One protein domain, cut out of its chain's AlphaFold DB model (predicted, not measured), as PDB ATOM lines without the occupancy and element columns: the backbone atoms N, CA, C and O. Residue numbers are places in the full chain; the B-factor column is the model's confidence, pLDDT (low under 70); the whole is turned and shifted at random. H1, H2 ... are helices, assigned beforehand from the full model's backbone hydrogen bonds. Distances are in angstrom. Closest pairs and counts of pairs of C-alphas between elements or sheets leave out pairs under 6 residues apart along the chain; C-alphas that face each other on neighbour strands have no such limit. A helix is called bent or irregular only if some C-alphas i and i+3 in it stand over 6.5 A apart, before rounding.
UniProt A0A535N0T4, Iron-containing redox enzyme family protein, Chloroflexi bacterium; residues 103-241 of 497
ATOM      1  N   THR A 103      18.118  -5.372 -39.421       83.88
ATOM      2  CA  THR A 103      18.502  -6.300 -38.343       83.88
ATOM      3  C   THR A 103      19.728  -7.120 -38.720       83.88
ATOM      4  O   THR A 103      20.679  -7.152 -37.945       83.88
ATOM      5  N   VAL A 104      19.759  -7.706 -39.920       90.38
ATOM      6  CA  VAL A 104      20.911  -8.501 -40.381       90.38
ATOM      7  C   VAL A 104      22.169  -7.632 -40.473       90.38
ATOM      8  O   VAL A 104      23.236  -8.052 -40.027       90.38
ATOM      9  N   ASP A 105      22.043  -6.394 -40.957       90.38
ATOM     10  CA  ASP A 105      23.164  -5.448 -41.015       90.38
ATOM     11  C   ASP A 105      23.717  -5.115 -39.621       90.38
ATOM     12  O   ASP A 105      24.932  -5.130 -39.420       90.38
ATOM     13  N   ARG A 106      22.845  -4.903 -38.624       90.69
ATOM     14  CA  ARG A 106      23.272  -4.715 -37.225       90.69
ATOM     15  C   ARG A 106      24.004  -5.941 -36.685       90.69
ATOM     16  O   ARG A 106      25.049  -5.795 -36.056       90.69
ATOM     17  N   LEU A 107      23.504  -7.146 -36.965       94.12
ATOM     18  CA  LEU A 107      24.180  -8.384 -36.569       94.12
ATOM     19  C   LEU A 107      25.574  -8.490 -37.202       94.12
ATOM     20  O   LEU A 107      26.518  -8.879 -36.516       94.12
ATOM     21  N   ARG A 108      25.748  -8.087 -38.471       95.12
ATOM     22  CA  ARG A 108      27.079  -8.030 -39.106       95.12
ATOM     23  C   ARG A 108      28.026  -7.118 -38.333       95.12
ATOM     24  O   ARG A 108      29.157  -7.535 -38.094       95.12
ATOM     25  N   THR A 109      27.562  -5.943 -37.910       94.62
ATOM     26  CA  THR A 109      28.355  -5.014 -37.091       94.62
ATOM     27  C   THR A 109      28.772  -5.641 -35.761       94.62
ATOM     28  O   THR A 109      29.942  -5.562 -35.395       94.62
ATOM     29  N   TYR A 110      27.864  -6.320 -35.057       96.06
ATOM     30  CA  TYR A 110      28.200  -6.976 -33.787       96.06
ATOM     31  C   TYR A 110      29.221  -8.106 -33.955       96.06
ATOM     32  O   TYR A 110      30.132  -8.256 -33.135       96.06
ATOM     33  N   VAL A 111      29.118  -8.870 -35.044       97.75
ATOM     34  CA  VAL A 111      30.097  -9.903 -35.401       97.75
ATOM     35  C   VAL A 111      31.477  -9.285 -35.677       97.75
ATOM     36  O   VAL A 111      32.481  -9.816 -35.196       97.75
ATOM     37  N   ASP A 112      31.546  -8.147 -36.380       96.56
ATOM     38  CA  ASP A 112      32.808  -7.428 -36.627       96.56
ATOM     39  C   ASP A 112      33.434  -6.924 -35.329       96.56
ATOM     40  O   ASP A 112      34.592  -7.232 -35.047       96.56
ATOM     41  N   GLN A 113      32.649  -6.238 -34.499       97.00
ATOM     42  CA  GLN A 113      33.107  -5.712 -33.211       97.00
ATOM     43  C   GLN A 113      33.636  -6.828 -32.299       97.00
ATOM     44  O   GLN A 113      34.669  -6.669 -31.649       97.00
ATOM     45  N   THR A 114      32.978  -7.990 -32.294       98.12
ATOM     46  CA  THR A 114      33.434  -9.171 -31.543       98.12
ATOM     47  C   THR A 114      34.783  -9.675 -32.059       98.12
ATOM     48  O   THR A 114      35.710  -9.913 -31.279       98.12
ATOM     49  N   ALA A 115      34.925  -9.813 -33.381       97.56
ATOM     50  CA  ALA A 115      36.161 -10.266 -34.009       97.56
ATOM     51  C   ALA A 115      37.328  -9.290 -33.773       97.56
ATOM     52  O   ALA A 115      38.455  -9.712 -33.497       97.56
ATOM     53  N   GLU A 116      37.072  -7.986 -33.871       96.69
ATOM     54  CA  GLU A 116      38.042  -6.926 -33.587       96.69
ATOM     55  C   GLU A 116      38.476  -6.931 -32.122       96.69
ATOM     56  O   GLU A 116      39.681  -6.915 -31.846       96.69
ATOM     57  N   TRP A 117      37.527  -7.048 -31.188       97.12
ATOM     58  CA  TRP A 117      37.827  -7.089 -29.760       97.12
ATOM     59  C   TRP A 117      38.749  -8.263 -29.406       97.12
ATOM     60  O   TRP A 117      39.755  -8.073 -28.722       97.12
ATOM     61  N   ILE A 118      38.480  -9.467 -29.930       96.88
ATOM     62  CA  ILE A 118      39.317 -10.655 -29.672       96.88
ATOM     63  C   ILE A 118      40.752 -10.442 -30.176       96.88
ATOM     64  O   ILE A 118      41.712 -10.785 -29.479       96.88
ATOM     65  N   ARG A 119      40.921  -9.858 -31.372       95.50
ATOM     66  CA  ARG A 119      42.252  -9.546 -31.919       95.50
ATOM     67  C   ARG A 119      42.986  -8.519 -31.052       95.50
ATOM     68  O   ARG A 119      44.173  -8.696 -30.782       95.50
ATOM     69  N   ALA A 120      42.284  -7.482 -30.598       96.12
ATOM     70  CA  ALA A 120      42.848  -6.421 -29.766       96.12
ATOM     71  C   ALA A 120      43.222  -6.902 -28.352       96.12
ATOM     72  O   ALA A 120      44.227  -6.459 -27.800       96.12
ATOM     73  N   ALA A 121      42.459  -7.833 -27.777       94.31
ATOM     74  CA  ALA A 121      42.670  -8.342 -26.421       94.31
ATOM     75  C   ALA A 121      43.877  -9.296 -26.290       94.31
ATOM     76  O   ALA A 121      44.418  -9.479 -25.193       94.31
ATOM     77  N   ALA A 122      44.335  -9.896 -27.393       93.38
ATOM     78  CA  ALA A 122      45.434 -10.861 -27.401       93.38
ATOM     79  C   ALA A 122      46.530 -10.527 -28.437       93.38
ATOM     80  O   ALA A 122      46.803 -11.351 -29.309       93.38
ATOM     81  N   PRO A 123      47.222  -9.373 -28.347       92.69
ATOM     82  CA  PRO A 123      48.254  -9.002 -29.312       92.69
ATOM     83  C   PRO A 123      49.559  -9.796 -29.112       92.69
ATOM     84  O   PRO A 123      49.859 -10.310 -28.029       92.69
ATOM     85  N   GLY A 124      50.376  -9.881 -30.166       94.06
ATOM     86  CA  GLY A 124      51.738 -10.426 -30.099       94.06
ATOM     87  C   GLY A 124      51.801 -11.881 -29.617       94.06
ATOM     88  O   GLY A 124      51.192 -12.772 -30.204       94.06
ATOM     89  N   GLN A 125      52.543 -12.150 -28.540       93.69
ATOM     90  CA  GLN A 125      52.709 -13.511 -28.009       93.69
ATOM     91  C   GLN A 125      51.395 -14.118 -27.490       93.69
ATOM     92  O   GLN A 125      51.198 -15.334 -27.595       93.69
ATOM     93  N   LYS A 126      50.472 -13.290 -26.978       95.62
ATOM     94  CA  LYS A 126      49.138 -13.746 -26.557       95.62
ATOM     95  C   LYS A 126      48.370 -14.339 -27.740       95.62
ATOM     96  O   LYS A 126      47.766 -15.399 -27.596       95.62
ATOM     97  N   TRP A 127      48.500 -13.744 -28.927       96.69
ATOM     98  CA  TRP A 127      47.900 -14.257 -30.161       96.69
ATOM     99  C   TRP A 127      48.360 -15.680 -30.471       96.69
ATOM    100  O   TRP A 127      47.557 -16.564 -30.762       96.69
ATOM    101  N   THR A 128      49.666 -15.926 -30.366       96.94
ATOM    102  CA  THR A 128      50.256 -17.247 -30.618       96.94
ATOM    103  C   THR A 128      49.717 -18.303 -29.654       96.94
ATOM    104  O   THR A 128      49.434 -19.417 -30.090       96.94
ATOM    105  N   ARG A 129      49.514 -17.954 -28.373       97.38
ATOM    106  CA  ARG A 129      48.888 -18.844 -27.376       97.38
ATOM    107  C   ARG A 129      47.402 -19.085 -27.661       97.38
ATOM    108  O   ARG A 129      46.914 -20.176 -27.398       97.38
ATOM    109  N   LEU A 130      46.696 -18.090 -28.202       97.75
ATOM    110  CA  LEU A 130      45.253 -18.149 -28.456       97.75
ATOM    111  C   LEU A 130      44.901 -18.981 -29.698       97.75
ATOM    112  O   LEU A 130      43.898 -19.694 -29.702       97.75
ATOM    113  N   LYS A 131      45.731 -18.928 -30.749       97.12
ATOM    114  CA  LYS A 131      45.478 -19.583 -32.048       97.12
ATOM    115  C   LYS A 131      45.036 -21.056 -31.959       97.12
ATOM    116  O   LYS A 131      44.082 -21.409 -32.656       97.12
ATOM    117  N   PRO A 132      45.682 -21.938 -31.169       97.69
ATOM    118  CA  PRO A 132      45.247 -23.330 -31.056       97.69
ATOM    119  C   PRO A 132      43.838 -23.466 -30.471       97.69
ATOM    120  O   PRO A 132      43.056 -24.276 -30.963       97.69
ATOM    121  N   HIS A 133      43.493 -22.658 -29.466       98.06
ATOM    122  CA  HIS A 133      42.173 -22.684 -28.832       98.06
ATOM    123  C   HIS A 133      41.100 -22.110 -29.758       98.06
ATOM    124  O   HIS A 133      40.032 -22.701 -29.890       98.06
ATOM    125  N   LEU A 134      41.424 -21.035 -30.488       97.62
ATOM    126  CA  LEU A 134      40.552 -20.475 -31.520       97.62
ATOM    127  C   LEU A 134      40.224 -21.508 -32.599       97.62
ATOM    128  O   LEU A 134      39.070 -21.635 -32.993       97.62
ATOM    129  N   ARG A 135      41.215 -22.288 -33.047       97.12
ATOM    130  CA  ARG A 135      40.991 -23.367 -34.018       97.12
ATOM    131  C   ARG A 135      40.015 -24.416 -33.487       97.12
ATOM    132  O   ARG A 135      39.142 -24.841 -34.234       97.12
ATOM    133  N   VAL A 136      40.163 -24.828 -32.226       98.06
ATOM    134  CA  VAL A 136      39.265 -25.809 -31.598       98.06
ATOM    135  C   VAL A 136      37.847 -25.255 -31.478       98.06
ATOM    136  O   VAL A 136      36.909 -25.930 -31.891       98.06
ATOM    137  N   ALA A 137      37.693 -24.030 -30.966       98.19
ATOM    138  CA  ALA A 137      36.392 -23.373 -30.862       98.19
ATOM    139  C   ALA A 137      35.728 -23.261 -32.241       98.19
ATOM    140  O   ALA A 137      34.604 -23.720 -32.416       98.19
ATOM    141  N   ARG A 138      36.459 -22.776 -33.251       96.88
ATOM    142  CA  ARG A 138      35.960 -22.650 -34.625       96.88
ATOM    143  C   ARG A 138      35.499 -23.986 -35.203       96.88
ATOM    144  O   ARG A 138      34.417 -24.051 -35.761       96.88
ATOM    145  N   GLN A 139      36.290 -25.052 -35.060       96.38
ATOM    146  CA  GLN A 139      35.903 -26.389 -35.532       96.38
ATOM    147  C   GLN A 139      34.636 -26.901 -34.838       96.38
ATOM    148  O   GLN A 139      33.819 -27.568 -35.465       96.38
ATOM    149  N   HIS A 140      34.470 -26.598 -33.550       97.88
ATOM    150  CA  HIS A 140      33.287 -27.010 -32.803       97.88
ATOM    151  C   HIS A 140      32.038 -26.242 -33.238       97.88
ATOM    152  O   HIS A 140      30.996 -26.859 -33.441       97.88
ATOM    153  N   LEU A 141      32.146 -24.920 -33.405       97.31
ATOM    154  CA  LEU A 141      31.040 -24.083 -33.865       97.31
ATOM    155  C   LEU A 141      30.661 -24.405 -35.313       97.31
ATOM    156  O   LEU A 141      29.482 -24.581 -35.575       97.31
ATOM    157  N   ASP A 142      31.630 -24.593 -36.214       95.62
ATOM    158  CA  ASP A 142      31.381 -24.997 -37.608       95.62
ATOM    159  C   ASP A 142      30.609 -26.325 -37.690       95.62
ATOM    160  O   ASP A 142      29.649 -26.443 -38.451       95.62
ATOM    161  N   TRP A 143      30.966 -27.307 -36.850       96.12
ATOM    162  CA  TRP A 143      30.214 -28.560 -36.746       96.12
ATOM    163  C   TRP A 143      28.784 -28.344 -36.239       96.12
ATOM    164  O   TRP A 143      27.842 -28.855 -36.838       96.12
ATOM    165  N   LEU A 144      28.597 -27.560 -35.176       96.56
ATOM    166  CA  LEU A 144      27.264 -27.270 -34.638       96.56
ATOM    167  C   LEU A 144      26.391 -26.487 -35.633       96.56
ATOM    168  O   LEU A 144      25.210 -26.804 -35.768       96.56
ATOM    169  N   SER A 145      26.960 -25.505 -36.340       95.88
ATOM    170  CA  SER A 145      26.293 -24.738 -37.398       95.88
ATOM    171  C   SER A 145      25.884 -25.643 -38.561       95.88
ATOM    172  O   SER A 145      24.781 -25.507 -39.082       95.88
ATOM    173  N   ALA A 146      26.742 -26.593 -38.952       94.19
ATOM    174  CA  ALA A 146      26.427 -27.572 -39.990       94.19
ATOM    175  C   ALA A 146      25.270 -28.498 -39.581       94.19
ATOM    176  O   ALA A 146      24.372 -28.742 -40.383       94.19
ATOM    177  N   GLU A 147      25.258 -28.978 -38.334       94.25
ATOM    178  CA  GLU A 147      24.152 -29.785 -37.798       94.25
ATOM    179  C   GLU A 147      22.839 -28.988 -37.766       94.25
ATOM    180  O   GLU A 147      21.800 -29.504 -38.172       94.25
ATOM    181  N   LEU A 148      22.885 -27.722 -37.333       94.50
ATOM    182  CA  LEU A 148      21.723 -26.830 -37.340       94.50
ATOM    183  C   LEU A 148      21.195 -26.598 -38.765       94.50
ATOM    184  O   LEU A 148      19.991 -26.666 -38.987       94.50
ATOM    185  N   ALA A 149      22.079 -26.368 -39.738       93.31
ATOM    186  CA  ALA A 149      21.696 -26.187 -41.136       93.31
ATOM    187  C   ALA A 149      20.930 -27.408 -41.677       93.31
ATOM    188  O   ALA A 149      19.889 -27.258 -42.313       93.31
ATOM    189  N   VAL A 150      21.404 -28.622 -41.366       92.06
ATOM    190  CA  VAL A 150      20.720 -29.870 -41.738       92.06
ATOM    191  C   VAL A 150      19.346 -29.975 -41.067       92.06
ATOM    192  O   VAL A 150      18.379 -30.344 -41.730       92.06
ATOM    193  N   GLU A 151      19.235 -29.626 -39.781       91.62
ATOM    194  CA  GLU A 151      17.952 -29.614 -39.056       91.62
ATOM    195  C   GLU A 151      16.943 -28.626 -39.664       91.62
ATOM    196  O   GLU A 151      15.745 -28.908 -39.672       91.62
ATOM    197  N   LEU A 152      17.421 -27.514 -40.229       90.50
ATOM    198  CA  LEU A 152      16.612 -26.513 -40.931       90.50
ATOM    199  C   LEU A 152      16.351 -26.856 -42.412       90.50
ATOM    200  O   LEU A 152      15.722 -26.079 -43.122       90.50
ATOM    201  N   GLY A 153      16.807 -28.014 -42.901       89.94
ATOM    202  CA  GLY A 153      16.563 -28.459 -44.278       89.94
ATOM    203  C   GLY A 153      17.495 -27.854 -45.333       89.94
ATOM    204  O   GLY A 153      17.232 -27.988 -46.529       89.94
ATOM    205  N   TRP A 154      18.595 -27.224 -44.918       87.06
ATOM    206  CA  TRP A 154      19.631 -26.721 -45.821       87.06
ATOM    207  C   TRP A 154      20.587 -27.839 -46.253       87.06
ATOM    208  O   TRP A 154      20.724 -28.876 -45.598       87.06
ATOM    209  N   HIS A 155      21.262 -27.644 -47.392       78.12
ATOM    210  CA  HIS A 155      22.186 -28.643 -47.932       78.12
ATOM    211  C   HIS A 155      23.325 -28.975 -46.961       78.12
ATOM    212  O   HIS A 155      23.879 -28.113 -46.280       78.12
ATOM    213  N   GLN A 156      23.694 -30.256 -46.942       68.44
ATOM    214  CA  GLN A 156      24.663 -30.797 -46.002       68.44
ATOM    215  C   GLN A 156      26.047 -30.169 -46.197       68.44
ATOM    216  O   GLN A 156      26.675 -30.302 -47.249       68.44
ATOM    217  N   ARG A 157      26.553 -29.552 -45.131       67.81
ATOM    218  CA  ARG A 157      27.950 -29.153 -45.014       67.81
ATOM    219  C   ARG A 157      28.717 -30.256 -44.297       67.81
ATOM    220  O   ARG A 157      28.371 -30.638 -43.183       67.81
ATOM    221  N   ALA A 158      29.770 -30.774 -44.921       70.81
ATOM    222  CA  ALA A 158      30.658 -31.710 -44.244       70.81
ATOM    223  C   ALA A 158      31.493 -30.953 -43.200       70.81
ATOM    224  O   ALA A 158      32.337 -30.134 -43.560       70.81
ATOM    225  N   ALA A 159      31.279 -31.251 -41.921       79.94
ATOM    226  CA  ALA A 159      32.106 -30.768 -40.822       79.94
ATOM    227  C   ALA A 159      32.640 -31.956 -40.013       79.94
ATOM    228  O   ALA A 159      31.954 -32.961 -39.813       79.94
ATOM    229  N   ALA A 160      33.892 -31.866 -39.567       85.06
ATOM    230  CA  ALA A 160      34.499 -32.921 -38.767       85.06
ATOM    231  C   ALA A 160      33.896 -32.924 -37.357       85.06
ATOM    232  O   ALA A 160      33.887 -31.891 -36.692       85.06
ATOM    233  N   VAL A 161      33.457 -34.095 -36.883       88.81
ATOM    234  CA  VAL A 161      32.931 -34.239 -35.520       88.81
ATOM    235  C   VAL A 161      34.033 -33.871 -34.517       88.81
ATOM    236  O   VAL A 161      35.089 -34.519 -34.501       88.81
ATOM    237  N   PRO A 162      33.830 -32.839 -33.684       90.81
ATOM    238  CA  PRO A 162      34.835 -32.402 -32.734       90.81
ATOM    239  C   PRO A 162      34.968 -33.401 -31.581       90.81
ATOM    240  O   PRO A 162      34.085 -34.216 -31.308       90.81
ATOM    241  N   ARG A 163      36.090 -33.317 -30.859       92.38
ATOM    242  CA  ARG A 163      36.292 -34.103 -29.636       92.38
ATOM    243  C   ARG A 163      35.313 -33.675 -28.544       92.38
ATOM    244  O   ARG A 163      34.822 -32.546 -28.531       92.38
ATOM    245  N   ASP A 164      35.079 -34.576 -27.594       93.12
ATOM    246  CA  ASP A 164      34.299 -34.266 -26.397       93.12
ATOM    247  C   ASP A 164      34.973 -33.129 -25.586       93.12
ATOM    248  O   ASP A 164      36.186 -33.210 -25.346       93.12
ATOM    249  N   PRO A 165      34.233 -32.083 -25.157       95.50
ATOM    250  CA  PRO A 165      34.752 -30.984 -24.343       95.50
ATOM    251  C   PRO A 165      35.537 -31.436 -23.103       95.50
ATOM    252  O   PRO A 165      36.543 -30.822 -22.753       95.50
ATOM    253  N   PHE A 166      35.152 -32.550 -22.473       94.25
ATOM    254  CA  PHE A 166      35.830 -33.091 -21.292       94.25
ATOM    255  C   PHE A 166      37.207 -33.702 -21.587       94.25
ATOM    256  O   PHE A 166      37.926 -34.061 -20.655       94.25
ATOM    257  N   THR A 167      37.615 -33.799 -22.856       94.44
ATOM    258  CA  THR A 167      38.983 -34.200 -23.232       94.44
ATOM    259  C   THR A 167      39.996 -33.060 -23.141       94.44
ATOM    260  O   THR A 167      41.202 -33.312 -23.172       94.44
ATOM    261  N   TYR A 168      39.535 -31.811 -23.023       96.06
ATOM    262  CA  TYR A 168      40.405 -30.648 -22.902       96.06
ATOM    263  C   TYR A 168      40.691 -30.346 -21.429       96.06
ATOM    264  O   TYR A 168      39.784 -30.250 -20.604       96.06
ATOM    265  N   ALA A 169      41.972 -30.155 -21.106       96.19
ATOM    266  CA  ALA A 169      42.404 -29.753 -19.768       96.19
ATOM    267  C   ALA A 169      42.184 -28.254 -19.498       96.19
ATOM    268  O   ALA A 169      42.274 -27.822 -18.353       96.19
ATOM    269  N   ASN A 170      41.907 -27.454 -20.531       98.06
ATOM    270  CA  ASN A 170      41.649 -26.025 -20.402       98.06
ATOM    271  C   ASN A 170      40.183 -25.796 -20.007       98.06
ATOM    272  O   ASN A 170      39.288 -26.114 -20.789       98.06
ATOM    273  N   PHE A 171      39.966 -25.262 -18.805       98.44
ATOM    274  CA  PHE A 171      38.647 -25.018 -18.231       98.44
ATOM    275  C   PHE A 171      37.823 -24.082 -19.120       98.44
ATOM    276  O   PHE A 171      36.759 -24.463 -19.593       98.44
ATOM    277  N   TYR A 172      38.356 -22.898 -19.441       98.69
ATOM    278  CA  TYR A 172      37.631 -21.892 -20.221       98.69
ATOM    279  C   TYR A 172      37.272 -22.390 -21.624       98.69
ATOM    280  O   TYR A 172      36.168 -22.142 -22.105       98.69
ATOM    281  N   LEU A 173      38.169 -23.145 -22.269       98.62
ATOM    282  CA  LEU A 173      37.859 -23.773 -23.553       98.62
ATOM    283  C   LEU A 173      36.711 -24.768 -23.394       98.62
ATOM    284  O   LEU A 173      35.761 -24.713 -24.163       98.62
ATOM    285  N   ARG A 174      36.763 -25.653 -22.394       98.19
ATOM    286  CA  ARG A 174      35.693 -26.623 -22.144       98.19
ATOM    287  C   ARG A 174      34.352 -25.936 -21.877       98.19
ATOM    288  O   ARG A 174      33.373 -26.316 -22.513       98.19
ATOM    289  N   THR A 175      34.324 -24.907 -21.031       98.62
ATOM    290  CA  THR A 175      33.128 -24.097 -20.754       98.62
ATOM    291  C   THR A 175      32.558 -23.489 -22.037       98.62
ATOM    292  O   THR A 175      31.372 -23.660 -22.310       98.62
ATOM    293  N   LEU A 176      33.398 -22.879 -22.883       98.62
ATOM    294  CA  LEU A 176      32.963 -22.307 -24.160       98.62
ATOM    295  C   LEU A 176      32.357 -23.361 -25.099       98.62
ATOM    296  O   LEU A 176      31.333 -23.122 -25.732       98.62
ATOM    297  N   LEU A 177      32.973 -24.542 -25.195       98.56
ATOM    298  CA  LEU A 177      32.456 -25.626 -26.036       98.56
ATOM    299  C   LEU A 177      31.116 -26.169 -25.507       98.56
ATOM    300  O   LEU A 177      30.256 -26.555 -26.294       98.56
ATOM    301  N   LEU A 178      30.922 -26.194 -24.184       98.19
ATOM    302  CA  LEU A 178      29.648 -26.570 -23.565       98.19
ATOM    303  C   LEU A 178      28.562 -25.508 -23.805       98.19
ATOM    304  O   LEU A 178      27.443 -25.880 -24.156       98.19
ATOM    305  N   GLN A 179      28.890 -24.214 -23.717       97.62
ATOM    306  CA  GLN A 179      27.973 -23.129 -24.099       97.62
ATOM    307  C   GLN A 179      27.582 -23.200 -25.576       97.62
ATOM    308  O   GLN A 179      26.406 -23.114 -25.905       97.62
ATOM    309  N   ALA A 180      28.527 -23.463 -26.482       98.19
ATOM    310  CA  ALA A 180      28.204 -23.598 -27.902       98.19
ATOM    311  C   ALA A 180      27.172 -24.714 -28.159       98.19
ATOM    312  O   ALA A 180      26.266 -24.565 -28.982       98.19
ATOM    313  N   ARG A 181      27.251 -25.823 -27.407       97.38
ATOM    314  CA  ARG A 181      26.249 -26.900 -27.467       97.38
ATOM    315  C   ARG A 181      24.879 -26.474 -26.938       97.38
ATOM    316  O   ARG A 181      23.880 -26.985 -27.442       97.38
ATOM    317  N   TYR A 182      24.828 -25.573 -25.956       97.38
ATOM    318  CA  TYR A 182      23.593 -24.915 -25.527       97.38
ATOM    319  C   TYR A 182      23.023 -24.033 -26.656       97.38
ATOM    320  O   TYR A 182      21.867 -24.214 -27.046       97.38
ATOM    321  N   TRP A 183      23.844 -23.164 -27.261       97.94
ATOM    322  CA  TRP A 183      23.407 -22.238 -28.316       97.94
ATOM    323  C   TRP A 183      22.770 -22.955 -29.503       97.94
ATOM    324  O   TRP A 183      21.735 -22.515 -29.986       97.94
ATOM    325  N   ARG A 184      23.291 -24.119 -29.918       95.56
ATOM    326  CA  ARG A 184      22.713 -24.905 -31.027       95.56
ATOM    327  C   ARG A 184      21.208 -25.155 -30.887       95.56
ATOM    328  O   ARG A 184      20.530 -25.299 -31.896       95.56
ATOM    329  N   ARG A 185      20.694 -25.268 -29.660       92.56
ATOM    330  CA  ARG A 185      19.279 -25.586 -29.409       92.56
ATOM    331  C   ARG A 185      18.469 -24.418 -28.874       92.56
ATOM    332  O   ARG A 185      17.291 -24.330 -29.199       92.56
ATOM    333  N   HIS A 186      19.085 -23.542 -28.086       94.44
ATOM    334  CA  HIS A 186      18.363 -22.491 -27.362       94.44
ATOM    335  C   HIS A 186      18.678 -21.076 -27.858       94.44
ATOM    336  O   HIS A 186      17.869 -20.178 -27.656       94.44
ATOM    337  N   SER A 187      19.808 -20.878 -28.545       95.94
ATOM    338  CA  SER A 187      20.196 -19.595 -29.156       95.94
ATOM    339  C   SER A 187      20.895 -19.799 -30.515       95.94
ATOM    340  O   SER A 187      22.082 -19.501 -30.690       95.94
ATOM    341  N   PRO A 188      20.191 -20.370 -31.513       96.38
ATOM    342  CA  PRO A 188      20.801 -20.725 -32.795       96.38
ATOM    343  C   PRO A 188      21.317 -19.499 -33.561       96.38
ATOM    344  O   PRO A 188      22.321 -19.594 -34.263       96.38
ATOM    345  N   LEU A 189      20.689 -18.332 -33.383       96.00
ATOM    346  CA  LEU A 189      21.168 -17.084 -33.976       96.00
ATOM    347  C   LEU A 189      22.554 -16.695 -33.433       96.00
ATOM    348  O   LEU A 189      23.439 -16.337 -34.211       96.00
ATOM    349  N   ALA A 190      22.778 -16.824 -32.122       97.31
ATOM    350  CA  ALA A 190      24.077 -16.536 -31.528       97.31
ATOM    351  C   ALA A 190      25.143 -17.560 -31.916       97.31
ATOM    352  O   ALA A 190      26.279 -17.161 -32.161       97.31
ATOM    353  N   LEU A 191      24.790 -18.845 -32.059       98.19
ATOM    354  CA  LEU A 191      25.705 -19.859 -32.596       98.19
ATOM    355  C   LEU A 191      26.256 -19.441 -33.969       98.19
ATOM    356  O   LEU A 191      27.472 -19.452 -34.173       98.19
ATOM    357  N   LEU A 192      25.376 -19.047 -34.894       97.62
ATOM    358  CA  LEU A 192      25.770 -18.650 -36.247       97.62
ATOM    359  C   LEU A 192      26.602 -17.360 -36.244       97.62
ATOM    360  O   LEU A 192      27.624 -17.283 -36.926       97.62
ATOM    361  N   CYS A 193      26.213 -16.356 -35.449       98.25
ATOM    362  CA  CYS A 193      26.988 -15.122 -35.302       98.25
ATOM    363  C   CYS A 193      28.366 -15.374 -34.661       98.25
ATOM    364  O   CYS A 193      29.360 -14.773 -35.076       98.25
ATOM    365  N   ALA A 194      28.453 -16.283 -33.692       98.50
ATOM    366  CA  ALA A 194      29.705 -16.690 -33.069       98.50
ATOM    367  C   ALA A 194      30.627 -17.420 -34.061       98.50
ATOM    368  O   ALA A 194      31.819 -17.108 -34.126       98.50
ATOM    369  N   ASP A 195      30.094 -18.338 -34.876       98.19
ATOM    370  CA  ASP A 195      30.851 -19.009 -35.944       98.19
ATOM    371  C   ASP A 195      31.369 -17.980 -36.962       98.19
ATOM    372  O   ASP A 195      32.570 -17.925 -37.241       98.19
ATOM    373  N   ALA A 196      30.503 -17.068 -37.418       98.19
ATOM    374  CA  ALA A 196      30.888 -15.982 -38.315       98.19
ATOM    375  C   ALA A 196      32.022 -15.120 -37.728       98.19
ATOM    376  O   ALA A 196      32.997 -14.829 -38.425       98.19
ATOM    377  N   ALA A 197      31.970 -14.779 -36.434       98.38
ATOM    378  CA  ALA A 197      33.030 -14.012 -35.774       98.38
ATOM    379  C   ALA A 197      34.372 -14.764 -35.804       98.38
ATOM    380  O   ALA A 197      35.406 -14.190 -36.160       98.38
ATOM    381  N   LEU A 198      34.370 -16.066 -35.492       98.19
ATOM    382  CA  LEU A 198      35.583 -16.890 -35.519       98.19
ATOM    383  C   LEU A 198      36.136 -17.082 -36.939       98.19
ATOM    384  O   LEU A 198      37.358 -17.110 -37.116       98.19
ATOM    385  N   ARG A 199      35.274 -17.160 -37.959       96.38
ATOM    386  CA  ARG A 199      35.696 -17.207 -39.369       96.38
ATOM    387  C   ARG A 199      36.297 -15.902 -39.844       96.38
ATOM    388  O   ARG A 199      37.361 -15.935 -40.458       96.38
ATOM    389  N   ARG A 200      35.709 -14.758 -39.483       96.44
ATOM    390  CA  ARG A 200      36.302 -13.444 -39.773       96.44
ATOM    391  C   ARG A 200      37.689 -13.337 -39.170       96.44
ATOM    392  O   ARG A 200      38.616 -12.910 -39.851       96.44
ATOM    393  N   ILE A 201      37.868 -13.789 -37.929       96.31
ATOM    394  CA  ILE A 201      39.190 -13.846 -37.299       96.31
ATOM    395  C   ILE A 201      40.175 -14.709 -38.105       96.31
ATOM    396  O   ILE A 201      41.333 -14.320 -38.271       96.31
ATOM    397  N   ALA A 202      39.718 -15.856 -38.606       94.94
ATOM    398  CA  ALA A 202      40.508 -16.776 -39.417       94.94
ATOM    399  C   ALA A 202      40.677 -16.344 -40.891       94.94
ATOM    400  O   ALA A 202      41.413 -17.006 -41.619       94.94
ATOM    401  N   ASN A 203      40.054 -15.236 -41.316       95.00
ATOM    402  CA  ASN A 203      39.929 -14.812 -42.717       95.00
ATOM    403  C   ASN A 203      39.305 -15.899 -43.617       95.00
ATOM    404  O   ASN A 203      39.729 -16.106 -44.753       95.00
ATOM    405  N   GLU A 204      38.315 -16.616 -43.088       93.50
ATOM    406  CA  GLU A 204      37.538 -17.636 -43.795       93.50
ATOM    407  C   GLU A 204      36.190 -17.049 -44.258       93.50
ATOM    408  O   GLU A 204      35.655 -16.158 -43.592       93.50
ATOM    409  N   PRO A 205      35.616 -17.528 -45.380       91.81
ATOM    410  CA  PRO A 205      34.307 -17.073 -45.838       91.81
ATOM    411  C   PRO A 205      33.189 -17.479 -44.865       91.81
ATOM    412  O   PRO A 205      33.158 -18.599 -44.346       91.81
ATOM    413  N   ASP A 206      32.247 -16.563 -44.647       92.75
ATOM    414  CA  ASP A 206      31.074 -16.730 -43.782       92.75
ATOM    415  C   ASP A 206      29.746 -16.518 -44.534       92.75
ATOM    416  O   ASP A 206      28.688 -16.526 -43.912       92.75
ATOM    417  N   SER A 207      29.780 -16.316 -45.858       88.06
ATOM    418  CA  SER A 207      28.601 -15.964 -46.667       88.06
ATOM    419  C   SER A 207      27.464 -16.973 -46.536       88.06
ATOM    420  O   SER A 207      26.305 -16.587 -46.513       88.06
ATOM    421  N   ASP A 208      27.809 -18.249 -46.399       87.44
ATOM    422  CA  ASP A 208      26.866 -19.349 -46.236       87.44
ATOM    423  C   ASP A 208      26.145 -19.353 -44.880       87.44
ATOM    424  O   ASP A 208      25.015 -19.821 -44.783       87.44
ATOM    425  N   LEU A 209      26.757 -18.796 -43.832       92.44
ATOM    426  CA  LEU A 209      26.086 -18.604 -42.543       92.44
ATOM    427  C   LEU A 209      25.035 -17.499 -42.616       92.44
ATOM    428  O   LEU A 209      24.040 -17.552 -41.899       92.44
ATOM    429  N   TRP A 210      25.250 -16.484 -43.455       93.19
ATOM    430  CA  TRP A 210      24.387 -15.305 -43.483       93.19
ATOM    431  C   TRP A 210      23.006 -15.569 -44.073       93.19
ATOM    432  O   TRP A 210      22.061 -14.868 -43.710       93.19
ATOM    433  N   ASP A 211      22.868 -16.599 -44.900       89.62
ATOM    434  CA  ASP A 211      21.563 -17.050 -45.367       89.62
ATOM    435  C   ASP A 211      20.731 -17.616 -44.198       89.62
ATOM    436  O   ASP A 211      19.601 -17.182 -43.966       89.62
ATOM    437  N   LEU A 212      21.340 -18.471 -43.366       91.69
ATOM    438  CA  LEU A 212      20.726 -19.005 -42.141       91.69
ATOM    439  C   LEU A 212      20.453 -17.907 -41.103       91.69
ATOM    440  O   LEU A 212      19.392 -17.876 -40.481       91.69
ATOM    441  N   VAL A 213      21.396 -16.976 -40.917       93.94
ATOM    442  CA  VAL A 213      21.196 -15.821 -40.027       93.94
ATOM    443  C   VAL A 213      19.994 -15.007 -40.493       93.94
ATOM    444  O   VAL A 213      19.192 -14.599 -39.660       93.94
ATOM    445  N   THR A 214      19.836 -14.794 -41.800       91.06
ATOM    446  CA  THR A 214      18.698 -14.051 -42.355       91.06
ATOM    447  C   THR A 214      17.375 -14.752 -42.053       91.06
ATOM    448  O   THR A 214      16.439 -14.092 -41.601       91.06
ATOM    449  N   GLU A 215      17.308 -16.077 -42.207       88.69
ATOM    450  CA  GLU A 215      16.121 -16.877 -41.867       88.69
ATOM    451  C   GLU A 215      15.739 -16.758 -40.379       88.69
ATOM    452  O   GLU A 215      14.566 -16.583 -40.034       88.69
ATOM    453  N   LEU A 216      16.735 -16.784 -39.488       90.88
ATOM    454  CA  LEU A 216      16.533 -16.709 -38.037       90.88
ATOM    455  C   LEU A 216      16.399 -15.271 -37.496       90.88
ATOM    456  O   LEU A 216      16.010 -15.086 -36.343       90.88
ATOM    457  N   SER A 217      16.653 -14.240 -38.310       89.25
ATOM    458  CA  SER A 217      16.592 -12.815 -37.920       89.25
ATOM    459  C   SER A 217      15.183 -12.208 -37.995       89.25
ATOM    460  O   SER A 217      15.014 -11.004 -38.193       89.25
ATOM    461  N   ASN A 218      14.149 -13.027 -37.815       83.56
ATOM    462  CA  ASN A 218      12.739 -12.631 -37.918       83.56
ATOM    463  C   ASN A 218      12.179 -11.922 -36.661       83.56
ATOM    464  O   ASN A 218      10.994 -11.592 -36.617       83.56
ATOM    465  N   GLY A 219      13.019 -11.665 -35.653       82.62
ATOM    466  CA  GLY A 219      12.639 -11.001 -34.400       82.62
ATOM    467  C   GLY A 219      12.169 -11.940 -33.286       82.62
ATOM    468  O   GLY A 219      11.753 -11.451 -32.239       82.62
ATOM    469  N   LEU A 220      12.238 -13.264 -33.483       87.00
ATOM    470  CA  LEU A 220      11.921 -14.254 -32.448       87.00
ATOM    471  C   LEU A 220      12.961 -14.292 -31.312       87.00
ATOM    472  O   LEU A 220      12.591 -14.452 -30.152       87.00
ATOM    473  N   TYR A 221      14.249 -14.166 -31.644       90.69
ATOM    474  CA  TYR A 221      15.354 -14.259 -30.683       90.69
ATOM    475  C   TYR A 221      15.755 -12.883 -30.141       90.69
ATOM    476  O   TYR A 221      15.777 -11.898 -30.883       90.69
ATOM    477  N   SER A 222      16.108 -12.818 -28.853       90.56
ATOM    478  CA  SER A 222      16.564 -11.578 -28.216       90.56
ATOM    479  C   SER A 222      17.942 -11.163 -28.737       90.56
ATOM    480  O   SER A 222      18.914 -11.912 -28.636       90.56
ATOM    481  N   VAL A 223      18.046  -9.930 -29.242       90.25
ATOM    482  CA  VAL A 223      19.337  -9.336 -29.622       90.25
ATOM    483  C   VAL A 223      20.197  -9.097 -28.383       90.25
ATOM    484  O   VAL A 223      21.407  -9.300 -28.434       90.25
ATOM    485  N   ARG A 224      19.594  -8.707 -27.254       91.44
ATOM    486  CA  ARG A 224      20.307  -8.527 -25.985       91.44
ATOM    487  C   ARG A 224      21.032  -9.800 -25.548       91.44
ATOM    488  O   ARG A 224      22.210  -9.730 -25.202       91.44
ATOM    489  N   ASP A 225      20.351 -10.943 -25.573       93.62
ATOM    490  CA  ASP A 225      20.952 -12.206 -25.134       93.62
ATOM    491  C   ASP A 225      22.028 -12.681 -26.128       93.62
ATOM    492  O   ASP A 225      23.111 -13.077 -25.699       93.62
ATOM    493  N   LEU A 226      21.829 -12.471 -27.437       95.69
ATOM    494  CA  LEU A 226      22.876 -12.678 -28.445       95.69
ATOM    495  C   LEU A 226      24.135 -11.847 -28.157       95.69
ATOM    496  O   LEU A 226      25.254 -12.349 -28.266       95.69
ATOM    497  N   LEU A 227      23.981 -10.573 -27.786       96.12
ATOM    498  CA  LEU A 227      25.114  -9.723 -27.412       96.12
ATOM    499  C   LEU A 227      25.804 -10.239 -26.144       96.12
ATOM    500  O   LEU A 227      27.034 -10.241 -26.077       96.12
ATOM    501  N   ALA A 228      25.054 -10.728 -25.154       96.69
ATOM    502  CA  ALA A 228      25.640 -11.370 -23.979       96.69
ATOM    503  C   ALA A 228      26.501 -12.586 -24.375       96.69
ATOM    504  O   ALA A 228      27.642 -12.702 -23.920       96.69
ATOM    505  N   GLU A 229      25.995 -13.438 -25.269       98.25
ATOM    506  CA  GLU A 229      26.660 -14.654 -25.754       98.25
ATOM    507  C   GLU A 229      27.915 -14.339 -26.588       98.25
ATOM    508  O   GLU A 229      28.966 -14.948 -26.372       98.25
ATOM    509  N   LEU A 230      27.878 -13.328 -27.468       98.44
ATOM    510  CA  LEU A 230      29.065 -12.869 -28.208       98.44
ATOM    511  C   LEU A 230      30.130 -12.257 -27.283       98.44
ATOM    512  O   LEU A 230      31.330 -12.496 -27.456       98.44
ATOM    513  N   ASN A 231      29.713 -11.499 -26.267       96.88
ATOM    514  CA  ASN A 231      30.628 -10.981 -25.252       96.88
ATOM    515  C   ASN A 231      31.240 -12.116 -24.411       96.88
ATOM    516  O   ASN A 231      32.439 -12.077 -24.107       96.88
ATOM    517  N   ALA A 232      30.461 -13.152 -24.088       98.19
ATOM    518  CA  ALA A 232      30.959 -14.331 -23.393       98.19
ATOM    519  C   ALA A 232      31.950 -15.130 -24.248       98.19
ATOM    520  O   ALA A 232      33.050 -15.413 -23.769       98.19
ATOM    521  N   LEU A 233      31.631 -15.391 -25.523       98.62
ATOM    522  CA  LEU A 233      32.544 -15.991 -26.502       98.62
ATOM    523  C   LEU A 233      33.899 -15.285 -26.485       98.62
ATOM    524  O   LEU A 233      34.935 -15.927 -26.308       98.62
ATOM    525  N   ALA A 234      33.891 -13.963 -26.654       98.25
ATOM    526  CA  ALA A 234      35.109 -13.180 -26.771       98.25
ATOM    527  C   ALA A 234      35.974 -13.252 -25.507       98.25
ATOM    528  O   ALA A 234      37.170 -13.550 -25.579       98.25
ATOM    529  N   ARG A 235      35.370 -13.012 -24.339       97.62
ATOM    530  CA  ARG A 235      36.092 -12.962 -23.062       97.62
ATOM    531  C   ARG A 235      36.575 -14.338 -22.622       97.62
ATOM    532  O   ARG A 235      37.746 -14.472 -22.273       97.62
ATOM    533  N   ILE A 236      35.725 -15.360 -22.708       98.62
ATOM    534  CA  ILE A 236      36.086 -16.730 -22.324       98.62
ATOM    535  C   ILE A 236      37.176 -17.269 -23.245       98.62
ATOM    536  O   ILE A 236      38.142 -17.858 -22.759       98.62
ATOM    537  N   LEU A 237      37.101 -16.999 -24.554       98.44
ATOM    538  CA  LEU A 237      38.157 -17.393 -25.483       98.44
ATOM    539  C   LEU A 237      39.500 -16.752 -25.106       98.44
ATOM    540  O   LEU A 237      40.512 -17.450 -25.079       98.44
ATOM    541  N   VAL A 238      39.531 -15.467 -24.744       98.00
ATOM    542  CA  VAL A 238      40.759 -14.808 -24.257       98.00
ATOM    543  C   VAL A 238      41.230 -15.392 -22.920       98.00
ATOM    544  O   VAL A 238      42.430 -15.576 -22.729       98.00
ATOM    545  N   TRP A 239      40.333 -15.765 -22.008       98.31
ATOM    546  CA  TRP A 239      40.724 -16.413 -20.750       98.31
ATOM    547  C   TRP A 239      41.331 -17.803 -20.936       98.31
ATOM    548  O   TRP A 239      42.078 -18.256 -20.075       98.31
ATOM    549  N   THR A 240      41.150 -18.456 -22.089       98.56
ATOM    550  CA  THR A 240      41.830 -19.733 -22.375       98.56
ATOM    551  C   THR A 240      43.359 -19.631 -22.331       98.56
ATOM    552  O   THR A 240      44.034 -20.653 -22.217       98.56
ATOM    553  N   ILE A 241      43.928 -18.426 -22.424       98.00
ATOM    554  CA  ILE A 241      45.373 -18.186 -22.310       98.00
ATOM    555  C   ILE A 241      45.774 -17.540 -20.978       98.00
ATOM    556  O   ILE A 241      46.921 -17.113 -20.848       98.00
TER     557      ILE A 241
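AT A GLANCE: This is residues 103 to 241 of the 497 residues of the protein "Iron-containing redox enzyme family protein" of Chloroflexi bacterium (UniProt A0A535N0T4). H4 runs through the core of a compact helical cluster, with H1, H2, H3 and H6 packed round it and H5 folded back on it as a hairpin. The long link of residues 152 to 170 passes over the outside. The 139 printed residues hold six named helices, H1 to H6 in chain order, and no named strand, an all helix class. The radius of gyration of the C-alphas is 14.0 A, and the spans are 40 by 29 by 25 A.

HOW THE PARTS SIT: Start at H2, residues 125 to 151, which has a kink of 37 degrees near residue 132 and is only just irregular, C-alphas 129 and 132 being 6.9 A apart. It touches the hub, H4, residues 188 to 202, at a steep tilt of 40 degrees, opposite ways; the closest C-alphas, of Leu 141 and Asp 195, are 5.5 A apart. With H3, residues 171 to 186, and H6, residues 223 to 239, these two form a bundle, a group of helices packed together. H3 touches H6 with residues 172 to 176 alone, closest at C-alphas Tyr 172 and Ile 236, 5.8 A. H1, residues 103 to 121, touches H4, closest at C-alphas Val 111 and Ala 197, 5.1 A, and is apart from H3. H5, residues 207 to 216, forms a helical hairpin with H4, closest at C-alphas Leu 189 and Leu 216, 6.2 A. Every O i to N i+4 pair is within hydrogen-bond range in H1, H4 and H6; the counts are 21 of 23 in H2, 11 of 12 in H3 and 4 of 6 in H5.

IN THESE COORDINATES: Find C-alpha 103 at (18.502, -6.300, -38.343), where H1 begins its 27.0 A. H2 runs 39.9 A from C-alpha 125 at (52.709, -13.511, -28.009). H6 runs 24.2 A to C-alpha 239 at (40.724, -16.413, -20.750).

THE WHOLE: Look at Gln 125 and Gly 153 for the two C-alphas farthest apart, 42.4 A. The printed part has no cut; the link from H2 to H3 is long, and pLDDT is under 70 at residues 156 to 157.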